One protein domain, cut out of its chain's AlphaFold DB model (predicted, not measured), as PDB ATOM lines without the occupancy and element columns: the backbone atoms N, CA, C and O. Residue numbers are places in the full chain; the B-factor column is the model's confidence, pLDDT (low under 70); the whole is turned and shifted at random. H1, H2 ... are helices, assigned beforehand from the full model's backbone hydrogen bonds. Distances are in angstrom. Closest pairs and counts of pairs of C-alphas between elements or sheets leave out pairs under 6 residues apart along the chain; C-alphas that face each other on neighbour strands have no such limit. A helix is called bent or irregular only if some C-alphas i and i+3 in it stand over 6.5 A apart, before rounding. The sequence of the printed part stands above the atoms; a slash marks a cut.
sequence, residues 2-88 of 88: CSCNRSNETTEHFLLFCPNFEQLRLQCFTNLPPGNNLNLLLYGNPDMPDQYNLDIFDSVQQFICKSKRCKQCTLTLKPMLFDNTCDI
ATOM      1  N   CYS A   2     -34.129  33.116  33.688       73.75
ATOM      2  CA  CYS A   2     -33.374  32.500  34.780       73.75
ATOM      3  C   CYS A   2     -34.243  31.444  35.476       73.75
ATOM      4  O   CYS A   2     -35.442  31.658  35.665       73.75
ATOM      5  N   SER A   3     -33.646  30.343  35.934       78.31
ATOM      6  CA  SER A   3     -34.354  29.298  36.687       78.31
ATOM      7  C   SER A   3     -34.918  29.782  38.032       78.31
ATOM      8  O   SER A   3     -35.657  29.049  38.671       78.31
ATOM      9  N   CYS A   4     -34.591  31.001  38.482       81.38
ATOM     10  CA  CYS A   4     -35.177  31.620  39.676       81.38
ATOM     11  C   CYS A   4     -36.500  32.366  39.395       81.38
ATOM     12  O   CYS A   4     -36.865  33.272  40.143       81.38
ATOM     13  N   ASN A   5     -37.182  32.058  38.289       77.06
ATOM     14  CA  ASN A   5     -38.432  32.691  37.848       77.06
ATOM     15  C   ASN A   5     -38.343  34.189  37.500       77.06
ATOM     16  O   ASN A   5     -39.373  34.838  37.327       77.06
ATOM     17  N   ARG A   6     -37.136  34.752  37.322       76.62
ATOM     18  CA  ARG A   6     -36.998  36.049  36.638       76.62
ATOM     19  C   ARG A   6     -37.076  35.853  35.129       76.62
ATOM     20  O   ARG A   6     -36.321  35.063  34.554       76.62
ATOM     21  N   SER A   7     -37.948  36.637  34.499       71.94
ATOM     22  CA  SER A   7     -38.167  36.676  33.050       71.94
ATOM     23  C   SER A   7     -36.861  36.898  32.285       71.94
ATOM     24  O   SER A   7     -36.511  36.101  31.413       71.94
ATOM     25  N   ASN A   8     -36.094  37.908  32.701       74.50
ATOM     26  CA  ASN A   8     -34.817  38.269  32.103       74.50
ATOM     27  C   ASN A   8     -33.680  38.118  33.102       74.50
ATOM     28  O   ASN A   8     -33.731  38.606  34.233       74.50
ATOM     29  N   GLU A   9     -32.632  37.457  32.644       78.56
ATOM     30  CA  GLU A   9     -31.389  37.368  33.373       78.56
ATOM     31  C   GLU A   9     -30.432  38.436  32.869       78.56
ATOM     32  O   GLU A   9     -29.888  38.330  31.777       78.56
ATOM     33  N   THR A  10     -30.269  39.489  33.660       86.81
ATOM     34  CA  THR A  10     -29.279  40.532  33.398       86.81
ATOM     35  C   THR A  10     -27.954  40.169  34.064       86.81
ATOM     36  O   THR A  10     -27.937  39.413  35.038       86.81
ATOM     37  N   THR A  11     -26.846  40.746  33.593       86.69
ATOM     38  CA  THR A  11     -25.529  40.616  34.240       86.69
ATOM     39  C   THR A  11     -25.596  41.003  35.715       86.69
ATOM     40  O   THR A  11     -25.079  40.292  36.569       86.69
ATOM     41  N   GLU A  12     -26.323  42.077  36.025       88.00
ATOM     42  CA  GLU A  12     -26.588  42.522  37.391       88.00
ATOM     43  C   GLU A  12     -27.330  41.462  38.216       88.00
ATOM     44  O   GLU A  12     -26.918  41.115  39.321       88.00
ATOM     45  N   HIS A  13     -28.404  40.887  37.667       87.50
ATOM     46  CA  HIS A  13     -29.136  39.830  38.347       87.50
ATOM     47  C   HIS A  13     -28.245  38.614  38.597       87.50
ATOM     48  O   HIS A  13     -28.200  38.110  39.712       87.50
ATOM     49  N   PHE A  14     -27.509  38.166  37.586       88.56
ATOM     50  CA  PHE A  14     -26.627  37.013  37.679       88.56
ATOM     51  C   PHE A  14     -25.506  37.211  38.718       88.56
ATOM     52  O   PHE A  14     -25.334  36.366  39.601       88.56
ATOM     53  N   LEU A  15     -24.798  38.346  38.657       88.69
ATOM     54  CA  LEU A  15     -23.641  38.639  39.505       88.69
ATOM     55  C   LEU A  15     -23.995  39.115  40.914       88.69
ATOM     56  O   LEU A  15     -23.170  38.941  41.802       88.69
ATOM     57  N   LEU A  16     -25.173  39.704  41.152       88.94
ATOM     58  CA  LEU A  16     -25.485  40.326  42.448       88.94
ATOM     59  C   LEU A  16     -26.726  39.747  43.135       88.94
ATOM     60  O   LEU A  16     -26.737  39.626  44.358       88.94
ATOM     61  N   PHE A  17     -27.762  39.353  42.387       89.31
ATOM     62  CA  PHE A  17     -29.103  39.172  42.973       89.31
ATOM     63  C   PHE A  17     -29.731  37.790  42.799       89.31
ATOM     64  O   PHE A  17     -30.740  37.496  43.433       89.31
ATOM     65  N   CYS A  18     -29.201  36.935  41.931       89.31
ATOM     66  CA  CYS A  18     -29.853  35.678  41.602       89.31
ATOM     67  C   CYS A  18     -29.763  34.704  42.789       89.31
ATOM     68  O   CYS A  18     -28.650  34.329  43.167       89.31
ATOM     69  N   PRO A  19     -30.883  34.257  43.379       90.31
ATOM     70  CA  PRO A  19     -30.845  33.393  44.562       90.31
ATOM     71  C   PRO A  19     -30.196  32.034  44.263       90.31
ATOM     72  O   PRO A  19     -29.481  31.492  45.098       90.31
ATOM     73  N   ASN A  20     -30.314  31.533  43.029       88.38
ATOM     74  CA  ASN A  20     -29.681  30.273  42.612       88.38
ATOM     75  C   ASN A  20     -28.149  30.296  42.707       88.38
ATOM     76  O   ASN A  20     -27.520  29.244  42.778       88.38
ATOM     77  N   PHE A  21     -27.548  31.487  42.677       90.06
ATOM     78  CA  PHE A  21     -26.101  31.667  42.743       90.06
ATOM     79  C   PHE A  21     -25.645  32.301  44.060       90.06
ATOM     80  O   PHE A  21     -24.484  32.674  44.171       90.06
ATOM     81  N   GLU A  22     -26.516  32.424  45.064       91.56
ATOM     82  CA  GLU A  22     -26.176  33.056  46.345       91.56
ATOM     83  C   GLU A  22     -24.998  32.371  47.039       91.56
ATOM     84  O   GLU A  22     -24.006  33.023  47.357       91.56
ATOM     85  N   GLN A  23     -25.045  31.045  47.177       91.88
ATOM     86  CA  GLN A  23     -23.952  30.284  47.783       91.88
ATOM     87  C   GLN A  23     -22.642  30.421  46.991       91.88
ATOM     88  O   GLN A  23     -21.567  30.524  47.579       91.88
ATOM     89  N   LEU A  24     -22.725  30.461  45.658       91.31
ATOM     90  CA  LEU A  24     -21.561  30.655  44.794       91.31
ATOM     91  C   LEU A  24     -20.983  32.067  44.918       91.31
ATOM     92  O   LEU A  24     -19.764  32.213  44.958       91.31
ATOM     93  N   ARG A  25     -21.830  33.097  45.035       92.31
ATOM     94  CA  ARG A  25     -21.385  34.471  45.304       92.31
ATOM     95  C   ARG A  25     -20.705  34.568  46.652       92.31
ATOM     96  O   ARG A  25     -19.644  35.166  46.725       92.31
ATOM     97  N   LEU A  26     -21.263  33.952  47.692       89.94
ATOM     98  CA  LEU A  26     -20.603  33.902  48.993       89.94
ATOM     99  C   LEU A  26     -19.221  33.264  48.841       89.94
ATOM    100  O   LEU A  26     -18.228  33.876  49.201       89.94
ATOM    101  N   GLN A  27     -19.105  32.104  48.201       91.56
ATOM    102  CA  GLN A  27     -17.808  31.441  48.031       91.56
ATOM    103  C   GLN A  27     -16.786  32.245  47.214       91.56
ATOM    104  O   GLN A  27     -15.609  32.233  47.559       91.56
ATOM    105  N   CYS A  28     -17.204  32.901  46.130       89.69
ATOM    106  CA  CYS A  28     -16.283  33.602  45.232       89.69
ATOM    107  C   CYS A  28     -16.006  35.047  45.653       89.69
ATOM    108  O   CYS A  28     -14.925  35.549  45.382       89.69
ATOM    109  N   PHE A  29     -16.955  35.719  46.306       90.69
ATOM    110  CA  PHE A  29     -16.860  37.141  46.643       90.69
ATOM    111  C   PHE A  29     -16.615  37.401  48.132       90.69
ATOM    112  O   PHE A  29     -16.551  38.562  48.519       90.69
ATOM    113  N   THR A  30     -16.441  36.367  48.971       86.25
ATOM    114  CA  THR A  30     -16.125  36.540  50.410       86.25
ATOM    115  C   THR A  30     -14.879  37.397  50.633       86.25
ATOM    116  O   THR A  30     -14.837  38.168  51.584       86.25
ATOM    117  N   ASN A  31     -13.875  37.275  49.761       83.06
ATOM    118  CA  ASN A  31     -12.621  38.018  49.893       83.06
ATOM    119  C   ASN A  31     -12.658  39.386  49.201       83.06
ATOM    120  O   ASN A  31     -11.689  40.137  49.292       83.06
ATOM    121  N   LEU A  32     -13.754  39.712  48.509       83.38
ATOM    122  CA  LEU A  32     -13.925  41.031  47.922       83.38
ATOM    123  C   LEU A  32     -14.405  42.017  48.989       83.38
ATOM    124  O   LEU A  32     -15.142  41.633  49.902       83.38
ATOM    125  N   PRO A  33     -14.030  43.298  48.882       76.38
ATOM    126  CA  PRO A  33     -14.492  44.301  49.823       76.38
ATOM    127  C   PRO A  33     -16.019  44.405  49.868       76.38
ATOM    128  O   PRO A  33     -16.706  44.162  48.870       76.38
ATOM    129  N   PRO A  34     -16.576  44.821  51.014       72.38
ATOM    130  CA  PRO A  34     -17.997  45.110  51.115       72.38
ATOM    131  C   PRO A  34     -18.388  46.236  50.147       72.38
ATOM    132  O   PRO A  34     -17.628  47.175  49.923       72.38
ATOM    133  N   GLY A  35     -19.602  46.160  49.595       75.19
ATOM    134  CA  GLY A  35     -20.102  47.153  48.635       75.19
ATOM    135  C   GLY A  35     -19.901  46.780  47.164       75.19
ATOM    136  O   GLY A  35     -19.926  47.664  46.305       75.19
ATOM    137  N   ASN A  36     -19.739  45.485  46.868       79.50
ATOM    138  CA  ASN A  36     -19.712  44.964  45.504       79.50
ATOM    139  C   ASN A  36     -20.909  45.488  44.701       79.50
ATOM    140  O   ASN A  36     -22.064  45.168  44.982       79.50
ATOM    141  N   ASN A  37     -20.609  46.296  43.693       87.31
ATOM    142  CA  ASN A  37     -21.565  46.777  42.711       87.31
ATOM    143  C   ASN A  37     -21.137  46.301  41.324       87.31
ATOM    144  O   ASN A  37     -20.006  45.858  41.120       87.31
ATOM    145  N   LEU A  38     -22.053  46.389  40.365       88.81
ATOM    146  CA  LEU A  38     -21.823  45.860  39.027       88.81
ATOM    147  C   LEU A  38     -20.597  46.492  38.357       88.81
ATOM    148  O   LEU A  38     -19.817  45.781  37.734       88.81
ATOM    149  N   ASN A  39     -20.402  47.802  38.521       89.00
ATOM    150  CA  ASN A  39     -19.281  48.505  37.903       89.00
ATOM    151  C   ASN A  39     -17.945  48.032  38.475       89.00
ATOM    152  O   ASN A  39     -17.027  47.769  37.708       89.00
ATOM    153  N   LEU A  40     -17.865  47.848  39.796       90.00
ATOM    154  CA  LEU A  40     -16.672  47.314  40.446       90.00
ATOM    155  C   LEU A  40     -16.335  45.913  39.919       90.00
ATOM    156  O   LEU A  40     -15.188  45.651  39.582       90.00
ATOM    157  N   LEU A  41     -17.328  45.027  39.806       89.31
ATOM    158  CA  LEU A  41     -17.109  43.649  39.350       89.31
ATOM    159  C   LEU A  41     -16.744  43.549  37.860       89.31
ATOM    160  O   LEU A  41     -16.063  42.607  37.468       89.31
ATOM    161  N   LEU A  42     -17.211  44.481  37.024       88.50
ATOM    162  CA  LEU A  42     -16.953  44.453  35.580       88.50
ATOM    163  C   LEU A  42     -15.709  45.243  35.163       88.50
ATOM    164  O   LEU A  42     -15.060  44.869  34.189       88.50
ATOM    165  N   TYR A  43     -15.397  46.331  35.867       90.19
ATOM    166  CA  TYR A  43     -14.376  47.297  35.451       90.19
ATOM    167  C   TYR A  43     -13.280  47.527  36.497       90.19
ATOM    168  O   TYR A  43     -12.289  48.186  36.194       90.19
ATOM    169  N   GLY A  44     -13.432  46.990  37.710       89.38
ATOM    170  CA  GLY A  44     -12.525  47.264  38.818       89.38
ATOM    171  C   GLY A  44     -12.680  48.681  39.376       89.38
ATOM    172  O   GLY A  44     -13.703  49.346  39.197       89.38
ATOM    173  N   ASN A  45     -11.657  49.130  40.097       89.25
ATOM    174  CA  ASN A  45     -11.536  50.461  40.665       89.25
ATOM    175  C   ASN A  45     -10.210  51.105  40.202       89.25
ATOM    176  O   ASN A  45      -9.143  50.604  40.568       89.25
ATOM    177  N   PRO A  46     -10.251  52.206  39.426       91.00
ATOM    178  CA  PRO A  46      -9.047  52.875  38.927       91.00
ATOM    179  C   PRO A  46      -8.228  53.563  40.028       91.00
ATOM    180  O   PRO A  46      -7.045  53.822  39.827       91.00
ATOM    181  N   ASP A  47      -8.831  53.841  41.185       93.75
ATOM    182  CA  ASP A  47      -8.159  54.474  42.324       93.75
ATOM    183  C   ASP A  47      -7.437  53.453  43.225       93.75
ATOM    184  O   ASP A  47      -6.802  53.823  44.215       93.75
ATOM    185  N   MET A  48      -7.542  52.156  42.909       90.44
ATOM    186  CA  MET A  48      -6.936  51.060  43.665       90.44
ATOM    187  C   MET A  48      -5.762  50.428  42.900       90.44
ATOM    188  O   MET A  48      -5.716  50.504  41.673       90.44
ATOM    189  N   PRO A  49      -4.816  49.765  43.597       92.94
ATOM    190  CA  PRO A  49      -3.692  49.089  42.949       92.94
ATOM    191  C   PRO A  49      -4.130  48.011  41.950       92.94
ATOM    192  O   PRO A  49      -5.123  47.328  42.178       92.94
ATOM    193  N   ASP A  50      -3.333  47.752  40.914       91.62
ATOM    194  CA  ASP A  50      -3.653  46.732  39.902       91.62
ATOM    195  C   ASP A  50      -3.948  45.352  40.505       91.62
ATOM    196  O   ASP A  50      -4.885  44.683  40.078       91.62
ATOM    197  N   GLN A  51      -3.210  44.951  41.547       90.31
ATOM    198  CA  GLN A  51      -3.439  43.679  42.241       90.31
ATOM    199  C   GLN A  51      -4.871  43.554  42.774       90.31
ATOM    200  O   GLN A  51      -5.472  42.492  42.680       90.31
ATOM    201  N   TYR A  52      -5.449  44.647  43.267       89.19
ATOM    202  CA  TYR A  52      -6.829  44.666  43.740       89.19
ATOM    203  C   TYR A  52      -7.824  44.392  42.600       89.19
ATOM    204  O   TYR A  52      -8.781  43.637  42.763       89.19
ATOM    205  N   ASN A  53      -7.577  44.973  41.426       89.94
ATOM    206  CA  ASN A  53      -8.404  44.750  40.241       89.94
ATOM    207  C   ASN A  53      -8.237  43.329  39.688       89.94
ATOM    208  O   ASN A  53      -9.216  42.737  39.234       89.94
ATOM    209  N   LEU A  54      -7.031  42.761  39.784       90.94
ATOM    210  CA  LEU A  54      -6.773  41.358  39.461       90.94
ATOM    211  C   LEU A  54      -7.537  40.416  40.399       90.94
ATOM    212  O   LEU A  54      -8.176  39.484  39.922       90.94
ATOM    213  N   ASP A  55      -7.565  40.697  41.703       91.75
ATOM    214  CA  ASP A  55      -8.296  39.875  42.674       91.75
ATOM    215  C   ASP A  55      -9.820  39.902  42.420       91.75
ATOM    216  O   ASP A  55     -10.501  38.873  42.536       91.75
ATOM    217  N   ILE A  56     -10.369  41.062  42.028       91.06
ATOM    218  CA  ILE A  56     -11.768  41.189  41.581       91.06
ATOM    219  C   ILE A  56     -12.004  40.355  40.326       91.06
ATOM    220  O   ILE A  56     -12.950  39.562  40.284       91.06
ATOM    221  N   PHE A  57     -11.148  40.522  39.320       91.06
ATOM    222  CA  PHE A  57     -11.246  39.803  38.058       91.06
ATOM    223  C   PHE A  57     -11.225  38.286  38.273       91.06
ATOM    224  O   PHE A  57     -12.131  37.589  37.809       91.06
ATOM    225  N   ASP A  58     -10.271  37.780  39.055       91.06
ATOM    226  CA  ASP A  58     -10.141  36.358  39.372       91.06
ATOM    227  C   ASP A  58     -11.375  35.833  40.113       91.06
ATOM    228  O   ASP A  58     -11.875  34.743  39.818       91.06
ATOM    229  N   SER A  59     -11.914  36.614  41.049       91.81
ATOM    230  CA  SER A  59     -13.121  36.258  41.800       91.81
ATOM    231  C   SER A  59     -14.355  36.162  40.894       91.81
ATOM    232  O   SER A  59     -15.134  35.204  40.987       91.81
ATOM    233  N   VAL A  60     -14.530  37.119  39.978       91.12
ATOM    234  CA  VAL A  60     -15.623  37.130  38.993       91.12
ATOM    235  C   VAL A  60     -15.467  35.989  37.994       91.12
ATOM    236  O   VAL A  60     -16.430  35.264  37.735       91.12
ATOM    237  N   GLN A  61     -14.257  35.749  37.492       89.94
ATOM    238  CA  GLN A  61     -13.981  34.639  36.585       89.94
ATOM    239  C   GLN A  61     -14.261  33.288  37.259       89.94
ATOM    240  O   GLN A  61     -14.943  32.435  36.685       89.94
ATOM    241  N   GLN A  62     -13.818  33.099  38.505       90.25
ATOM    242  CA  GLN A  62     -14.122  31.898  39.282       90.25
ATOM    243  C   GLN A  62     -15.627  31.701  39.473       90.25
ATOM    244  O   GLN A  62     -16.115  30.574  39.355       90.25
ATOM    245  N   PHE A  63     -16.375  32.773  39.744       91.00
ATOM    246  CA  PHE A  63     -17.832  32.725  39.841       91.00
ATOM    247  C   PHE A  63     -18.475  32.251  38.530       91.00
ATOM    248  O   PHE A  63     -19.270  31.307  38.544       91.00
ATOM    249  N   ILE A  64     -18.087  32.830  37.391       88.88
ATOM    250  CA  ILE A  64     -18.608  32.451  36.070       88.88
ATOM    251  C   ILE A  64     -18.286  30.979  35.765       88.88
ATOM    252  O   ILE A  64     -19.184  30.215  35.395       88.88
ATOM    253  N   CYS A  65     -17.048  30.542  36.003       86.69
ATOM    254  CA  CYS A  65     -16.636  29.151  35.809       86.69
ATOM    255  C   CYS A  65     -17.445  28.181  36.686       86.69
ATOM    256  O   CYS A  65     -18.005  27.205  36.181       86.69
ATOM    257  N   LYS A  66     -17.575  28.459  37.991       87.75
ATOM    258  CA  LYS A  66     -18.310  27.592  38.933       87.75
ATOM    259  C   LYS A  66     -19.819  27.586  38.695       87.75
ATOM    260  O   LYS A  66     -20.466  26.569  38.930       87.75
ATOM    261  N   SER A  67     -20.376  28.678  38.173       85.75
ATOM    262  CA  SER A  67     -21.784  28.752  37.763       85.75
ATOM    263  C   SER A  67     -22.124  27.869  36.550       85.75
ATOM    264  O   SER A  67     -23.294  27.769  36.182       85.75
ATOM    265  N   LYS A  68     -21.116  27.226  35.932       81.94
ATOM    266  CA  LYS A  68     -21.222  26.409  34.709       81.94
ATOM    267  C   LYS A  68     -21.753  27.180  33.497       81.94
ATOM    268  O   LYS A  68     -22.312  26.586  32.578       81.94
ATOM    269  N   ARG A  69     -21.571  28.502  33.489       70.62
ATOM    270  CA  ARG A  69     -21.940  29.366  32.358       70.62
ATOM    271  C   ARG A  69     -20.820  29.606  31.368       70.62
ATOM    272  O   ARG A  69     -21.097  29.979  30.237       70.62
ATOM    273  N   CYS A  70     -19.587  29.283  31.742       57.66
ATOM    274  CA  CYS A  70     -18.562  28.982  30.757       57.66
ATOM    275  C   CYS A  70     -18.859  27.604  30.157       57.66
ATOM    276  O   CYS A  70     -18.611  26.576  30.793       57.66
ATOM    277  N   LYS A  71     -19.373  27.562  28.923       44.31
ATOM    278  CA  LYS A  71     -19.295  26.343  28.115       44.31
ATOM    279  C   LYS A  71     -17.812  26.085  27.829       44.31
ATOM    280  O   LYS A  71     -17.204  26.803  27.053       44.31
ATOM    281  N   GLN A  72     -17.238  25.086  28.494       40.62
ATOM    282  CA  GLN A  72     -15.979  24.441  28.110       40.62
ATOM    283  C   GLN A  72     -14.795  25.392  27.824       40.62
ATOM    284  O   GLN A  72     -14.245  25.396  26.729       40.62
ATOM    285  N   CYS A  73     -14.343  26.166  28.809       41.41
ATOM    286  CA  CYS A  73     -13.067  26.872  28.690       41.41
ATOM    287  C   CYS A  73     -11.971  26.084  29.405       41.41
ATOM    288  O   CYS A  73     -11.727  26.250  30.598       41.41
ATOM    289  N   THR A  74     -11.290  25.226  28.649       39.78
ATOM    290  CA  THR A  74      -9.962  24.689  28.967       39.78
ATOM    291  C   THR A  74      -8.936  25.829  28.881       39.78
ATOM    292  O   THR A  74      -8.024  25.806  28.064       39.78
ATOM    293  N   LEU A  75      -9.119  26.897  29.660       42.31
ATOM    294  CA  LEU A  75      -8.201  28.027  29.683       42.31
ATOM    295  C   LEU A  75      -7.091  27.704  30.677       42.31
ATOM    296  O   LEU A  75      -7.150  28.036  31.858       42.31
ATOM    297  N   THR A  76      -6.057  27.028  30.175       35.34
ATOM    298  CA  THR A  76      -4.696  27.241  30.671       35.34
ATOM    299  C   THR A  76      -4.484  28.739  30.840       35.34
ATOM    300  O   THR A  76      -4.667  29.481  29.876       35.34
ATOM    301  N   LEU A  77      -4.122  29.148  32.059       40.72
ATOM    302  CA  LEU A  77      -3.678  30.490  32.427       40.72
ATOM    303  C   LEU A  77      -2.729  31.039  31.350       40.72
ATOM    304  O   LEU A  77      -1.538  30.732  31.342       40.72
ATOM    305  N   LYS A  78      -3.262  31.829  30.420       35.09
ATOM    306  CA  LYS A  78      -2.475  32.713  29.571       35.09
ATOM    307  C   LYS A  78      -2.781  34.131  30.038       35.09
ATOM    308  O   LYS A  78      -3.955  34.502  30.061       35.09
ATOM    309  N   PRO A  79      -1.765  34.898  30.457       47.00
ATOM    310  CA  PRO A  79      -1.968  36.280  30.829       47.00
ATOM    311  C   PRO A  79      -2.279  37.072  29.559       47.00
ATOM    312  O   PRO A  79      -1.643  36.864  28.527       47.00
ATOM    313  N   MET A  80      -3.223  38.002  29.685       40.62
ATOM    314  CA  MET A  80      -3.540  39.052  28.717       40.62
ATOM    315  C   MET A  80      -4.164  38.585  27.397       40.62
ATOM    316  O   MET A  80      -3.488  38.117  26.487       40.62
ATOM    317  N   LEU A  81      -5.468  38.828  27.281       34.03
ATOM    318  CA  LEU A  81      -6.125  39.634  26.242       34.03
ATOM    319  C   LEU A  81      -7.571  39.157  26.137       34.03
ATOM    320  O   LEU A  81      -7.850  37.970  25.991       34.03
ATOM    321  N   PHE A  82      -8.485  40.114  26.258       44.81
ATOM    322  CA  PHE A  82      -9.879  39.970  25.870       44.81
ATOM    323  C   PHE A  82      -9.932  39.454  24.425       44.81
ATOM    324  O   PHE A  82      -9.778  40.236  23.491       44.81
ATOM    325  N   ASP A  83     -10.164  38.158  24.241       31.91
ATOM    326  CA  ASP A  83     -10.747  37.646  23.009       31.91
ATOM    327  C   ASP A  83     -12.214  37.337  23.306       31.91
ATOM    328  O   ASP A  83     -12.576  36.316  23.898       31.91
ATOM    329  N   ASN A  84     -13.053  38.316  22.964       43.12
ATOM    330  CA  ASN A  84     -14.507  38.275  23.049       43.12
ATOM    331  C   ASN A  84     -15.066  37.201  22.105       43.12
ATOM    332  O   ASN A  84     -15.574  37.509  21.032       43.12
ATOM    333  N   THR A  85     -15.010  35.938  22.511       40.62
ATOM    334  CA  THR A  85     -15.781  34.862  21.876       40.62
ATOM    335  C   THR A  85     -16.477  34.037  22.945       40.62
ATOM    336  O   THR A  85     -16.196  32.870  23.192       40.62
ATOM    337  N   CYS A  86     -17.417  34.677  23.627       36.88
ATOM    338  CA  CYS A  86     -18.511  33.969  24.268       36.88
ATOM    339  C   CYS A  86     -19.787  34.632  23.766       36.88
ATOM    340  O   CYS A  86     -20.248  35.610  24.348       36.88
ATOM    341  N   ASP A  87     -20.291  34.128  22.636       34.28
ATOM    342  CA  ASP A  87     -21.637  34.426  22.153       34.28
ATOM    343  C   ASP A  87     -22.636  34.100  23.274       34.28
ATOM    344  O   ASP A  87     -22.776  32.940  23.686       34.28
ATOM    345  N   ILE A  88     -23.259  35.155  23.805       36.50
ATOM    346  CA  ILE A  88     -24.397  35.103  24.731       36.50
ATOM    347  C   ILE A  88     -25.671  34.882  23.920       36.50
ATOM    348  O   ILE A  88     -25.847  35.597  22.909       36.50
TER     349      ILE A  88
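This is residues 2 to 88 of the 88 residues of an uncharacterized protein of invertebrate metagenome (UniProt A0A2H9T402). H2 and H3 pack crosswise on parts of one long helix, H4, with short H1 at a corner with H2; after H4 a tail, residues 67 to 88, folds back in a wide loop whose residues 74 to 85 stick out. The 87 printed residues include helices H1 to H4 in chain order and no named strand: all helix, though named elements hold 41 residues, under half. The whole is compact, radius of gyration of the C-alphas 13.5 A, spanning 38 by 31 by 20 A.

H1, residues 11 to 17, and H2, residues 19 to 29, only just touch, only at the corner, closest C-alphas Phe 14 and Phe 21, 7.4 A. H4, residues 50 to 66, touches H2 with residues 59 to 66 alone, closest C-alphas Ser 59 and Cys 28, 5.4 A. H4 touches H3, residues 38 to 43, with residues 56 to 60 alone, closest C-alphas Ile 56 and Leu 41, 6.3 A, at a steep tilt of 65 degrees. Every O i to N i+4 pair is within hydrogen-bond range in H1, H3 and H4; in H2, 5 of 7.

H1 begins at C-alpha 11, (-25.529, 40.616, 34.240). H2 is irregular: C-alphas 20 and 23 are 7.7 A apart. H4, 24.1 A long, ends at C-alpha 66, (-18.310, 27.592, 38.933).

The printed part has no cut. Residues 70 to 88 have pLDDT under 70.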